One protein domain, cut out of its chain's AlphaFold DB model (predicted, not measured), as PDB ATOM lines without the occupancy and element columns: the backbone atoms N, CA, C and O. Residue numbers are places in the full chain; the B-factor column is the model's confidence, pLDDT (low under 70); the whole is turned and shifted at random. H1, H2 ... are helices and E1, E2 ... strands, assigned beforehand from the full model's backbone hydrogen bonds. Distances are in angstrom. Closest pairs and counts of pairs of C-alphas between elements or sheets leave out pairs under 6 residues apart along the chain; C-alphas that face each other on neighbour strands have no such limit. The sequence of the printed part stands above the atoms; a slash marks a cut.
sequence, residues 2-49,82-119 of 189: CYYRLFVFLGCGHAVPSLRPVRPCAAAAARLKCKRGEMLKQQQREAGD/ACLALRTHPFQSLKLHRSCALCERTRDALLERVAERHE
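This is residues 2 to 49 and 82 to 119 of the 189 residues of an uncharacterized protein of Trematosphaeria pertusa (UniProt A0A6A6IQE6). A slim stem, made of the small two-stranded hairpin E1 and E2 with the unnamed stretch of residues 82 to 100 running past it, has two long helices, H1 and H2, pointing away from its foot to opposite sides, roughly as a T. Most of H1, residues 33 to 49, sticks out free, and so do residues 108 to 119, of which 108 to 117 belong to H2. The printed part has 86 residues, with two strands and two helices in the order E1, E2, H1, H2; the sheet, E1 - E2, is antiparallel and the class is mostly helix. The whole is extended, with a radius of gyration of the C-alphas of 19.2 A, and spans 64 by 42 by 19 A, only just flat.

E1 is residues 6 to 8, with C-alpha 6 at (-9.799, -33.558, 9.874), and E2 is residues 15 to 17. H1, residues 26 to 49, is 35.7 A long and begins with C-alpha 26 at (-18.484, -14.773, 12.332). H2, residues 101 to 117, is 24.5 A long and ends with C-alpha 117 at (-42.273, -25.699, 21.076).

E1 and E2 are a hairpin, antiparallel at 162 degrees between their directions. The C-alphas of Phe 7 and Val 16 face each other at 5.2 A; N 7 and O 16 are 2.9 A apart and N 16 and O 7 2.8 A, both within hydrogen-bond range. H1 is apart from E1, and H2 is apart from both strands. H1 and H2 are only just apart, their closest C-alphas being 8.3 A from each other. In H1 and H2 every O i to N i+4 pair is within hydrogen-bond range.

The C-alphas of Asp 49 and Glu 119, the two farthest apart, are 64.7 A from each other. Residues 50 to 81 are not printed, and C-alphas 49 and 82 stand 37.6 A apart across this cut. The links E1 to E2 and E2 to H1 are short; H1 to H2 is the link across the cut. The mean pLDDT of the printed part is 80.0, with residue 49 and residues 82 to 95 under 70.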
ATOM      1  N   CYS A   2     -18.748 -22.779  11.125       79.19
ATOM      2  CA  CYS A   2     -17.308 -22.989  10.959       79.19
ATOM      3  C   CYS A   2     -17.054 -24.396  10.379       79.19
ATOM      4  O   CYS A   2     -17.747 -25.318  10.794       79.19
ATOM      5  N   TYR A   3     -16.064 -24.571   9.496       78.12
ATOM      6  CA  TYR A   3     -15.640 -25.896   9.009       78.12
ATOM      7  C   TYR A   3     -14.152 -26.117   9.267       78.12
ATOM      8  O   TYR A   3     -13.344 -25.289   8.849       78.12
ATOM      9  N   TYR A   4     -13.783 -27.230   9.894       79.12
ATOM     10  CA  TYR A   4     -12.386 -27.653  10.062       79.12
ATOM     11  C   TYR A   4     -12.040 -28.792   9.107       79.12
ATOM     12  O   TYR A   4     -12.936 -29.465   8.604       79.12
ATOM     13  N   ARG A   5     -10.747 -28.985   8.826       79.44
ATOM     14  CA  ARG A   5     -10.267 -30.191   8.139       79.44
ATOM     15  C   ARG A   5      -9.901 -31.207   9.215       79.44
ATOM     16  O   ARG A   5      -9.209 -30.841  10.157       79.44
ATOM     17  N   LEU A   6     -10.342 -32.453   9.087       80.94
ATOM     18  CA  LEU A   6      -9.799 -33.558   9.874       80.94
ATOM     19  C   LEU A   6      -8.833 -34.329   8.983       80.94
ATOM     20  O   LEU A   6      -9.205 -34.731   7.887       80.94
ATOM     21  N   PHE A   7      -7.597 -34.503   9.426       78.75
ATOM     22  CA  PHE A   7      -6.633 -35.351   8.742       78.75
ATOM     23  C   PHE A   7      -6.649 -36.711   9.421       78.75
ATOM     24  O   PHE A   7      -6.326 -36.792  10.601       78.75
ATOM     25  N   VAL A   8      -7.055 -37.757   8.701       80.88
ATOM     26  CA  VAL A   8      -7.012 -39.143   9.183       80.88
ATOM     27  C   VAL A   8      -5.822 -39.831   8.525       80.88
ATOM     28  O   VAL A   8      -5.686 -39.801   7.304       80.88
ATOM     29  N   PHE A   9      -4.949 -40.427   9.327       76.44
ATOM     30  CA  PHE A   9      -3.750 -41.110   8.861       76.44
ATOM     31  C   PHE A   9      -4.038 -42.607   8.746       76.44
ATOM     32  O   PHE A   9      -4.003 -43.322   9.741       76.44
ATOM     33  N   LEU A  10      -4.312 -43.092   7.532       75.88
ATOM     34  CA  LEU A  10      -4.709 -44.490   7.296       75.88
ATOM     35  C   LEU A  10      -3.687 -45.527   7.795       75.88
ATOM     36  O   LEU A  10      -4.082 -46.624   8.166       75.88
ATOM     37  N   GLY A  11      -2.396 -45.180   7.846       76.00
ATOM     38  CA  GLY A  11      -1.347 -46.097   8.309       76.00
ATOM     39  C   GLY A  11      -1.317 -46.326   9.824       76.00
ATOM     40  O   GLY A  11      -0.853 -47.368  10.267       76.00
ATOM     41  N   CYS A  12      -1.806 -45.379  10.627       79.12
ATOM     42  CA  CYS A  12      -1.747 -45.465  12.092       79.12
ATOM     43  C   CYS A  12      -3.089 -45.196  12.785       79.12
ATOM     44  O   CYS A  12      -3.158 -45.219  14.007       79.12
ATOM     45  N   GLY A  13      -4.150 -44.902  12.031       75.69
ATOM     46  CA  GLY A  13      -5.486 -44.604  12.553       75.69
ATOM     47  C   GLY A  13      -5.614 -43.261  13.281       75.69
ATOM     48  O   GLY A  13      -6.722 -42.878  13.652       75.69
ATOM     49  N   HIS A  14      -4.523 -42.516  13.479       80.12
ATOM     50  CA  HIS A  14      -4.578 -41.222  14.150       80.12
ATOM     51  C   HIS A  14      -5.399 -40.214  13.343       80.12
ATOM     52  O   HIS A  14      -5.367 -40.193  12.112       80.12
ATOM     53  N   ALA A  15      -6.106 -39.339  14.052       80.25
ATOM     54  CA  ALA A  15      -6.832 -38.231  13.459       80.25
ATOM     55  C   ALA A  15      -6.383 -36.917  14.099       80.25
ATOM     56  O   ALA A  15      -6.384 -36.783  15.321       80.25
ATOM     57  N   VAL A  16      -6.008 -35.940  13.275       81.69
ATOM     58  CA  VAL A  16      -5.565 -34.621  13.734       81.69
ATOM     59  C   VAL A  16      -6.442 -33.550  13.088       81.69
ATOM     60  O   VAL A  16      -6.475 -33.439  11.858       81.69
ATOM     61  N   PRO A  17      -7.188 -32.755  13.873       80.69
ATOM     62  CA  PRO A  17      -7.948 -31.639  13.333       80.69
ATOM     63  C   PRO A  17      -7.013 -30.490  12.934       80.69
ATOM     64  O   PRO A  17      -6.004 -30.222  13.583       80.69
ATOM     65  N   SER A  18      -7.360 -29.763  11.876       82.38
ATOM     66  CA  SER A  18      -6.641 -28.556  11.482       82.38
ATOM     67  C   SER A  18      -6.820 -27.463  12.530       82.38
ATOM     68  O   SER A  18      -7.934 -27.176  12.958       82.38
ATOM     69  N   LEU A  19      -5.736 -26.772  12.888       81.94
ATOM     70  CA  LEU A  19      -5.806 -25.632  13.813       81.94
ATOM     71  C   LEU A  19      -6.591 -24.448  13.225       81.94
ATOM     72  O   LEU A  19      -7.202 -23.664  13.949       81.94
ATOM     73  N   ARG A  20      -6.586 -24.310  11.892       81.88
ATOM     74  CA  ARG A  20      -7.277 -23.232  11.177       81.88
ATOM     75  C   ARG A  20      -8.543 -23.764  10.496       81.88
ATOM     76  O   ARG A  20      -8.462 -24.787   9.808       81.88
ATOM     77  N   PRO A  21      -9.700 -23.096  10.658       85.12
ATOM     78  CA  PRO A  21     -10.910 -23.462   9.936       85.12
ATOM     79  C   PRO A  21     -10.773 -23.111   8.448       85.12
ATOM     80  O   PRO A  21     -10.208 -22.078   8.097       85.12
ATOM     81  N   VAL A  22     -11.345 -23.939   7.572       85.69
ATOM     82  CA  VAL A  22     -11.453 -23.684   6.122       85.69
ATOM     83  C   VAL A  22     -12.299 -22.447   5.854       85.69
ATOM     84  O   VAL A  22     -11.981 -21.639   4.989       85.69
ATOM     85  N   ARG A  23     -13.385 -22.298   6.616       85.50
ATOM     86  CA  ARG A  23     -14.226 -21.105   6.611       85.50
ATOM     87  C   ARG A  23     -14.556 -20.772   8.061       85.50
ATOM     88  O   ARG A  23     -15.278 -21.549   8.693       85.50
ATOM     89  N   PRO A  24     -14.006 -19.685   8.627       87.31
ATOM     90  CA  PRO A  24     -14.378 -19.261   9.962       87.31
ATOM     91  C   PRO A  24     -15.815 -18.728   9.946       87.31
ATOM     92  O   PRO A  24     -16.255 -18.048   9.024       87.31
ATOM     93  N   CYS A  25     -16.554 -19.043  10.996       86.88
ATOM     94  CA  CYS A  25     -17.830 -18.436  11.328       86.88
ATOM     95  C   CYS A  25     -17.598 -17.039  11.912       86.88
ATOM     96  O   CYS A  25     -16.510 -16.768  12.411       86.88
ATOM     97  N   ALA A  26     -18.612 -16.166  11.888       87.75
ATOM     98  CA  ALA A  26     -18.484 -14.773  12.332       87.75
ATOM     99  C   ALA A  26     -17.848 -14.642  13.730       87.75
ATOM    100  O   ALA A  26     -16.900 -13.880  13.905       87.75
ATOM    101  N   ALA A  27     -18.276 -15.470  14.690       84.06
ATOM    102  CA  ALA A  27     -17.698 -15.505  16.034       84.06
ATOM    103  C   ALA A  27     -16.211 -15.916  16.045       84.06
ATOM    104  O   ALA A  27     -15.392 -15.294  16.720       84.06
ATOM    105  N   ALA A  28     -15.831 -16.939  15.272       83.19
ATOM    106  CA  ALA A  28     -14.432 -17.356  15.161       83.19
ATOM    107  C   ALA A  28     -13.582 -16.313  14.419       83.19
ATOM    108  O   ALA A  28     -12.451 -16.049  14.818       83.19
ATOM    109  N   ALA A  29     -14.130 -15.684  13.377       87.94
ATOM    110  CA  ALA A  29     -13.478 -14.608  12.643       87.94
ATOM    111  C   ALA A  29     -13.221 -13.392  13.545       87.94
ATOM    112  O   ALA A  29     -12.130 -12.828  13.499       87.94
ATOM    113  N   ALA A  30     -14.176 -13.025  14.405       87.12
ATOM    114  CA  ALA A  30     -14.001 -11.960  15.391       87.12
ATOM    115  C   ALA A  30     -12.866 -12.280  16.380       87.12
ATOM    116  O   ALA A  30     -11.969 -11.463  16.571       87.12
ATOM    117  N   ARG A  31     -12.825 -13.507  16.920       83.50
ATOM    118  CA  ARG A  31     -11.744 -13.948  17.824       83.50
ATOM    119  C   ARG A  31     -10.366 -13.932  17.158       83.50
ATOM    120  O   ARG A  31      -9.391 -13.532  17.786       83.50
ATOM    121  N   LEU A  32     -10.278 -14.344  15.890       82.00
ATOM    122  CA  LEU A  32      -9.026 -14.297  15.125       82.00
ATOM    123  C   LEU A  32      -8.547 -12.855  14.897       82.00
ATOM    124  O   LEU A  32      -7.346 -12.603  14.960       82.00
ATOM    125  N   LYS A  33      -9.469 -11.910  14.672       84.44
ATOM    126  CA  LYS A  33      -9.136 -10.483  14.548       84.44
ATOM    127  C   LYS A  33      -8.598  -9.908  15.864       84.44
ATOM    128  O   LYS A  33      -7.565  -9.244  15.829       84.44
ATOM    129  N   CYS A  34      -9.231 -10.207  17.003       80.06
ATOM    130  CA  CYS A  34      -8.765  -9.744  18.318       80.06
ATOM    131  C   CYS A  34      -7.352 -10.247  18.643       80.06
ATOM    132  O   CYS A  34      -6.478  -9.434  18.927       80.06
ATOM    133  N   LYS A  35      -7.095 -11.555  18.485       79.19
ATOM    134  CA  LYS A  35      -5.768 -12.139  18.757       79.19
ATOM    135  C   LYS A  35      -4.659 -11.529  17.905       79.19
ATOM    136  O   LYS A  35      -3.545 -11.347  18.379       79.19
ATOM    137  N   ARG A  36      -4.955 -11.203  16.641       81.31
ATOM    138  CA  ARG A  36      -3.976 -10.554  15.761       81.31
ATOM    139  C   ARG A  36      -3.627  -9.149  16.257       81.31
ATOM    140  O   ARG A  36      -2.463  -8.776  16.214       81.31
ATOM    141  N   GLY A  37      -4.617  -8.397  16.742       84.00
ATOM    142  CA  GLY A  37      -4.392  -7.082  17.346       84.00
ATOM    143  C   GLY A  37      -3.550  -7.153  18.623       84.00
ATOM    144  O   GLY A  37      -2.672  -6.320  18.811       84.00
ATOM    145  N   GLU A  38      -3.777  -8.160  19.468       86.25
ATOM    146  CA  GLU A  38      -2.983  -8.385  20.686       86.25
ATOM    147  C   GLU A  38      -1.532  -8.759  20.373       86.25
ATOM    148  O   GLU A  38      -0.627  -8.130  20.914       86.25
ATOM    149  N   MET A  39      -1.294  -9.692  19.439       84.19
ATOM    150  CA  MET A  39       0.070 -10.047  19.016       84.19
ATOM    151  C   MET A  39       0.844  -8.843  18.469       84.19
ATOM    152  O   MET A  39       2.014  -8.674  18.796       84.19
ATOM    153  N   LEU A  40       0.200  -7.991  17.662       87.69
ATOM    154  CA  LEU A  40       0.834  -6.779  17.134       87.69
ATOM    155  C   LEU A  40       1.203  -5.791  18.248       87.69
ATOM    156  O   LEU A  40       2.284  -5.215  18.213       87.69
ATOM    157  N   LYS A  41       0.338  -5.621  19.256       89.19
ATOM    158  CA  LYS A  41       0.645  -4.777  20.421       89.19
ATOM    159  C   LYS A  41       1.792  -5.341  21.257       89.19
ATOM    160  O   LYS A  41       2.578  -4.564  21.786       89.19
ATOM    161  N   GLN A  42       1.887  -6.662  21.381       88.31
ATOM    162  CA  GLN A  42       2.969  -7.304  22.123       88.31
ATOM    163  C   GLN A  42       4.318  -7.134  21.413       88.31
ATOM    164  O   GLN A  42       5.265  -6.680  22.042       88.31
ATOM    165  N   GLN A  43       4.366  -7.344  20.092       86.75
ATOM    166  CA  GLN A  43       5.569  -7.074  19.290       86.75
ATOM    167  C   GLN A  43       6.027  -5.610  19.387       86.75
ATOM    168  O   GLN A  43       7.219  -5.336  19.417       86.75
ATOM    169  N   GLN A  44       5.089  -4.659  19.463       86.56
ATOM    170  CA  GLN A  44       5.422  -3.241  19.631       86.56
ATOM    171  C   GLN A  44       5.997  -2.904  21.011       86.56
ATOM    172  O   GLN A  44       6.793  -1.976  21.110       86.56
ATOM    173  N   ARG A  45       5.603  -3.625  22.068       85.19
ATOM    174  CA  ARG A  45       6.184  -3.448  23.408       85.19
ATOM    175  C   ARG A  45       7.605  -3.995  23.461       85.19
ATOM    176  O   ARG A  45       8.499  -3.283  23.885       85.19
ATOM    177  N   GLU A  46       7.810  -5.201  22.938       82.12
ATOM    178  CA  GLU A  46       9.133  -5.838  22.887       82.12
ATOM    179  C   GLU A  46      10.130  -5.017  22.050       82.12
ATOM    180  O   GLU A  46      11.261  -4.812  22.472       82.12
ATOM    181  N   ALA A  47       9.695  -4.444  20.920       76.44
ATOM    182  CA  ALA A  47      10.547  -3.573  20.102       76.44
ATOM    183  C   ALA A  47      10.827  -2.191  20.732       76.44
ATOM    184  O   ALA A  47      11.796  -1.534  20.360       76.44
ATOM    185  N   GLY A  48       9.973  -1.723  21.648       70.81
ATOM    186  CA  GLY A  48      10.161  -0.450  22.351       70.81
ATOM    187  C   GLY A  48      11.195  -0.530  23.475       70.81
ATOM    188  O   GLY A  48      11.898   0.449  23.720       70.81
ATOM    189  N   ASP A  49      11.325  -1.697  24.106       62.03
ATOM    190  CA  ASP A  49      12.274  -1.925  25.202       62.03
ATOM    191  C   ASP A  49      13.700  -2.259  24.709       62.03
ATOM    192  O   ASP A  49      14.658  -2.139  25.470       62.03
ATOM    193  N   ALA A  82       0.659 -37.923  20.230       56.69
ATOM    194  CA  ALA A  82       1.379 -37.435  19.078       56.69
ATOM    195  C   ALA A  82       2.208 -38.626  18.619       56.69
ATOM    196  O   ALA A  82       3.049 -39.121  19.367       56.69
ATOM    197  N   CYS A  83       1.897 -39.154  17.438       57.19
ATOM    198  CA  CYS A  83       2.622 -40.273  16.870       57.19
ATOM    199  C   CYS A  83       4.073 -39.815  16.669       57.19
ATOM    200  O   CYS A  83       4.383 -39.164  15.674       57.19
ATOM    201  N   LEU A  84       4.949 -40.105  17.642       64.94
ATOM    202  CA  LEU A  84       6.358 -39.684  17.660       64.94
ATOM    203  C   LEU A  84       7.110 -40.188  16.418       64.94
ATOM    204  O   LEU A  84       8.088 -39.591  15.978       64.94
ATOM    205  N   ALA A  85       6.600 -41.253  15.800       63.03
ATOM    206  CA  ALA A  85       7.016 -41.742  14.501       63.03
ATOM    207  C   ALA A  85       6.243 -41.041  13.363       63.03
ATOM    208  O   ALA A  85       5.431 -41.657  12.676       63.03
ATOM    209  N   LEU A  86       6.505 -39.753  13.124       57.41
ATOM    210  CA  LEU A  86       6.135 -39.059  11.877       57.41
ATOM    211  C   LEU A  86       7.047 -39.527  10.727       57.41
ATOM    212  O   LEU A  86       7.758 -38.741  10.105       57.41
ATOM    213  N   ARG A  87       7.092 -40.836  10.461       56.16
ATOM    214  CA  ARG A  87       7.834 -41.366   9.316       56.16
ATOM    215  C   ARG A  87       6.910 -41.381   8.098       56.16
ATOM    216  O   ARG A  87       6.030 -42.223   7.985       56.16
ATOM    217  N   THR A  88       7.130 -40.380   7.239       53.97
ATOM    218  CA  THR A  88       6.805 -40.328   5.799       53.97
ATOM    219  C   THR A  88       5.324 -40.505   5.403       53.97
ATOM    220  O   THR A  88       4.806 -41.612   5.322       53.97
ATOM    221  N   HIS A  89       4.649 -39.388   5.104       47.09
ATOM    222  CA  HIS A  89       3.330 -39.296   4.429       47.09
ATOM    223  C   HIS A  89       3.401 -39.773   2.950       47.09
ATOM    224  O   HIS A  89       4.531 -39.938   2.486       47.09
ATOM    225  N   PRO A  90       2.310 -39.879   2.133       65.12
ATOM    226  CA  PRO A  90       0.860 -39.603   2.316       65.12
ATOM    227  C   PRO A  90      -0.048 -40.804   1.866       65.12
ATOM    228  O   PRO A  90       0.470 -41.873   1.586       65.12
ATOM    229  N   PHE A  91      -1.398 -40.786   1.861       54.03
ATOM    230  CA  PHE A  91      -2.124 -40.437   0.616       54.03
ATOM    231  C   PHE A  91      -3.649 -40.228   0.666       54.03
ATOM    232  O   PHE A  91      -4.233 -40.001  -0.389       54.03
ATOM    233  N   GLN A  92      -4.334 -40.221   1.810       59.75
ATOM    234  CA  GLN A  92      -5.757 -39.846   1.813       59.75
ATOM    235  C   GLN A  92      -6.098 -39.001   3.033       59.75
ATOM    236  O   GLN A  92      -6.258 -39.501   4.140       59.75
ATOM    237  N   SER A  93      -6.216 -37.689   2.817       60.72
ATOM    238  CA  SER A  93      -6.857 -36.810   3.790       60.72
ATOM    239  C   SER A  93      -8.351 -36.785   3.491       60.72
ATOM    240  O   SER A  93      -8.792 -36.257   2.471       60.72
ATOM    241  N   LEU A  94      -9.140 -37.406   4.364       65.81
ATOM    242  CA  LEU A  94     -10.588 -37.425   4.219       65.81
ATOM    243  C   LEU A  94     -11.150 -36.126   4.791       65.81
ATOM    244  O   LEU A  94     -11.061 -35.852   5.987       65.81
ATOM    245  N   LYS A  95     -11.698 -35.281   3.920       67.81
ATOM    246  CA  LYS A  95     -12.204 -33.966   4.312       67.81
ATOM    247  C   LYS A  95     -13.521 -34.113   5.072       67.81
ATOM    248  O   LYS A  95     -14.600 -34.069   4.487       67.81
ATOM    249  N   LEU A  96     -13.428 -34.240   6.390       72.06
ATOM    250  CA  LEU A  96     -14.602 -34.255   7.256       72.06
ATOM    251  C   LEU A  96     -14.974 -32.831   7.659       72.06
ATOM    252  O   LEU A  96     -14.225 -32.139   8.346       72.06
ATOM    253  N   HIS A  97     -16.150 -32.396   7.220       74.50
ATOM    254  CA  HIS A  97     -16.727 -31.115   7.592       74.50
ATOM    255  C   HIS A  97     -17.376 -31.227   8.978       74.50
ATOM    256  O   HIS A  97     -18.445 -31.813   9.109       74.50
ATOM    257  N   ARG A  98     -16.745 -30.652  10.012       77.38
ATOM    258  CA  ARG A  98     -17.333 -30.530  11.361       77.38
ATOM    259  C   ARG A  98     -17.592 -29.072  11.731       77.38
ATOM    260  O   ARG A  98     -16.798 -28.195  11.379       77.38
ATOM    261  N   SER A  99     -18.688 -28.840  12.450       83.06
ATOM    262  CA  SER A  99     -19.010 -27.579  13.121       83.06
ATOM    263  C   SER A  99     -17.998 -27.271  14.231       83.06
ATOM    264  O   SER A  99     -17.392 -28.171  14.800       83.06
ATOM    265  N   CYS A 100     -17.767 -25.990  14.540       83.50
ATOM    266  CA  CYS A 100     -16.980 -25.644  15.730       83.50
ATOM    267  C   CYS A 100     -17.812 -25.855  16.997       83.50
ATOM    268  O   CYS A 100     -19.030 -25.697  16.946       83.50
ATOM    269  N   ALA A 101     -17.157 -26.076  18.140       83.69
ATOM    270  CA  ALA A 101     -17.835 -26.267  19.425       83.69
ATOM    271  C   ALA A 101     -18.825 -25.136  19.773       83.69
ATOM    272  O   ALA A 101     -19.872 -25.380  20.357       83.69
ATOM    273  N   LEU A 102     -18.533 -23.887  19.379       85.88
ATOM    274  CA  LEU A 102     -19.472 -22.773  19.560       85.88
ATOM    275  C   LEU A 102     -20.718 -22.927  18.679       85.88
ATOM    276  O   LEU A 102     -21.830 -22.761  19.163       85.88
ATOM    277  N   CYS A 103     -20.538 -23.256  17.397       85.88
ATOM    278  CA  CYS A 103     -21.652 -23.495  16.483       85.88
ATOM    279  C   CYS A 103     -22.472 -24.725  16.882       85.88
ATOM    280  O   CYS A 103     -23.678 -24.703  16.675       85.88
ATOM    281  N   GLU A 104     -21.840 -25.766  17.428       89.00
ATOM    282  CA  GLU A 104     -22.533 -26.947  17.959       89.00
ATOM    283  C   GLU A 104     -23.429 -26.559  19.125       89.00
ATOM    284  O   GLU A 104     -24.634 -26.734  19.018       89.00
ATOM    285  N   ARG A 105     -22.897 -25.872  20.144       91.88
ATOM    286  CA  ARG A 105     -23.711 -25.383  21.271       91.88
ATOM    287  C   ARG A 105     -24.878 -24.508  20.821       91.88
ATOM    288  O   ARG A 105     -25.985 -24.662  21.319       91.88
ATOM    289  N   THR A 106     -24.652 -23.589  19.878       91.69
ATOM    290  CA  THR A 106     -25.738 -22.749  19.348       91.69
ATOM    291  C   THR A 106     -26.788 -23.580  18.618       91.69
ATOM    292  O   THR A 106     -27.976 -23.339  18.799       91.69
ATOM    293  N   ARG A 107     -26.369 -24.542  17.791       93.69
ATOM    294  CA  ARG A 107     -27.292 -25.440  17.090       93.69
ATOM    295  C   ARG A 107     -28.104 -26.256  18.086       93.69
ATOM    296  O   ARG A 107     -29.315 -26.309  17.949       93.69
ATOM    297  N   ASP A 108     -27.446 -26.860  19.063       95.50
ATOM    298  CA  ASP A 108     -28.088 -27.752  20.022       95.50
ATOM    299  C   ASP A 108     -29.095 -26.971  20.882       95.50
ATOM    300  O   ASP A 108     -30.236 -27.398  21.004       95.50
ATOM    301  N   ALA A 109     -28.755 -25.750  21.312       95.06
ATOM    302  CA  ALA A 109     -29.696 -24.852  21.989       95.06
ATOM    303  C   ALA A 109     -30.892 -24.436  21.106       95.06
ATOM    304  O   ALA A 109     -32.000 -24.237  21.598       95.06
ATOM    305  N   LEU A 110     -30.695 -24.271  19.792       93.75
ATOM    306  CA  LEU A 110     -31.803 -24.006  18.866       93.75
ATOM    307  C   LEU A 110     -32.684 -25.244  18.673       93.75
ATOM    308  O   LEU A 110     -33.901 -25.105  18.613       93.75
ATOM    309  N   LEU A 111     -32.083 -26.432  18.584       94.25
ATOM    310  CA  LEU A 111     -32.812 -27.696  18.478       94.25
ATOM    311  C   LEU A 111     -33.635 -27.968  19.737       94.25
ATOM    312  O   LEU A 111     -34.786 -28.372  19.619       94.25
ATOM    313  N   GLU A 112     -33.086 -27.676  20.913       95.00
ATOM    314  CA  GLU A 112     -33.790 -27.775  22.192       95.00
ATOM    315  C   GLU A 112     -35.016 -26.850  22.228       95.00
ATOM    316  O   GLU A 112     -36.131 -27.308  22.464       95.00
ATOM    317  N   ARG A 113     -34.867 -25.578  21.829       94.62
ATOM    318  CA  ARG A 113     -36.002 -24.637  21.716       94.62
ATOM    319  C   ARG A 113     -37.079 -25.093  20.733       94.62
ATOM    320  O   ARG A 113     -38.259 -24.801  20.926       94.62
ATOM    321  N   VAL A 114     -36.683 -25.735  19.634       94.81
ATOM    322  CA  VAL A 114     -37.631 -26.292  18.657       94.81
ATOM    323  C   VAL A 114     -38.345 -27.502  19.257       94.81
ATOM    324  O   VAL A 114     -39.561 -27.601  19.111       94.81
ATOM    325  N   ALA A 115     -37.624 -28.376  19.961       92.88
ATOM    326  CA  ALA A 115     -38.192 -29.546  20.624       92.88
ATOM    327  C   ALA A 115     -39.222 -29.160  21.697       92.88
ATOM    328  O   ALA A 115     -40.282 -29.775  21.768       92.88
ATOM    329  N   GLU A 116     -38.965 -28.101  22.466       94.69
ATOM    330  CA  GLU A 116     -39.909 -27.589  23.468       94.69
ATOM    331  C   GLU A 116     -41.208 -27.049  22.853       94.69
ATOM    332  O   GLU A 116     -42.286 -27.194  23.426       94.69
ATOM    333  N   ARG A 117     -41.124 -26.393  21.689       87.12
ATOM    334  CA  ARG A 117     -42.273 -25.699  21.076       87.12
ATOM    335  C   ARG A 117     -43.107 -26.580  20.158       87.12
ATOM    336  O   ARG A 117     -44.274 -26.272  19.922       87.12
ATOM    337  N   HIS A 118     -42.514 -27.629  19.604       84.25
ATOM    338  CA  HIS A 118     -43.157 -28.465  18.604       84.25
ATOM    339  C   HIS A 118     -43.389 -29.868  19.152       84.25
ATOM    340  O   HIS A 118     -42.601 -30.784  18.939       84.25
ATOM    341  N   GLU A 119     -44.537 -30.052  19.800       83.88
ATOM    342  CA  GLU A 119     -45.075 -31.389  20.025       83.88
ATOM    343  C   GLU A 119     -45.490 -31.967  18.662       83.88
ATOM    344  O   GLU A 119     -46.479 -31.542  18.052       83.88
TER     345      GLU A 119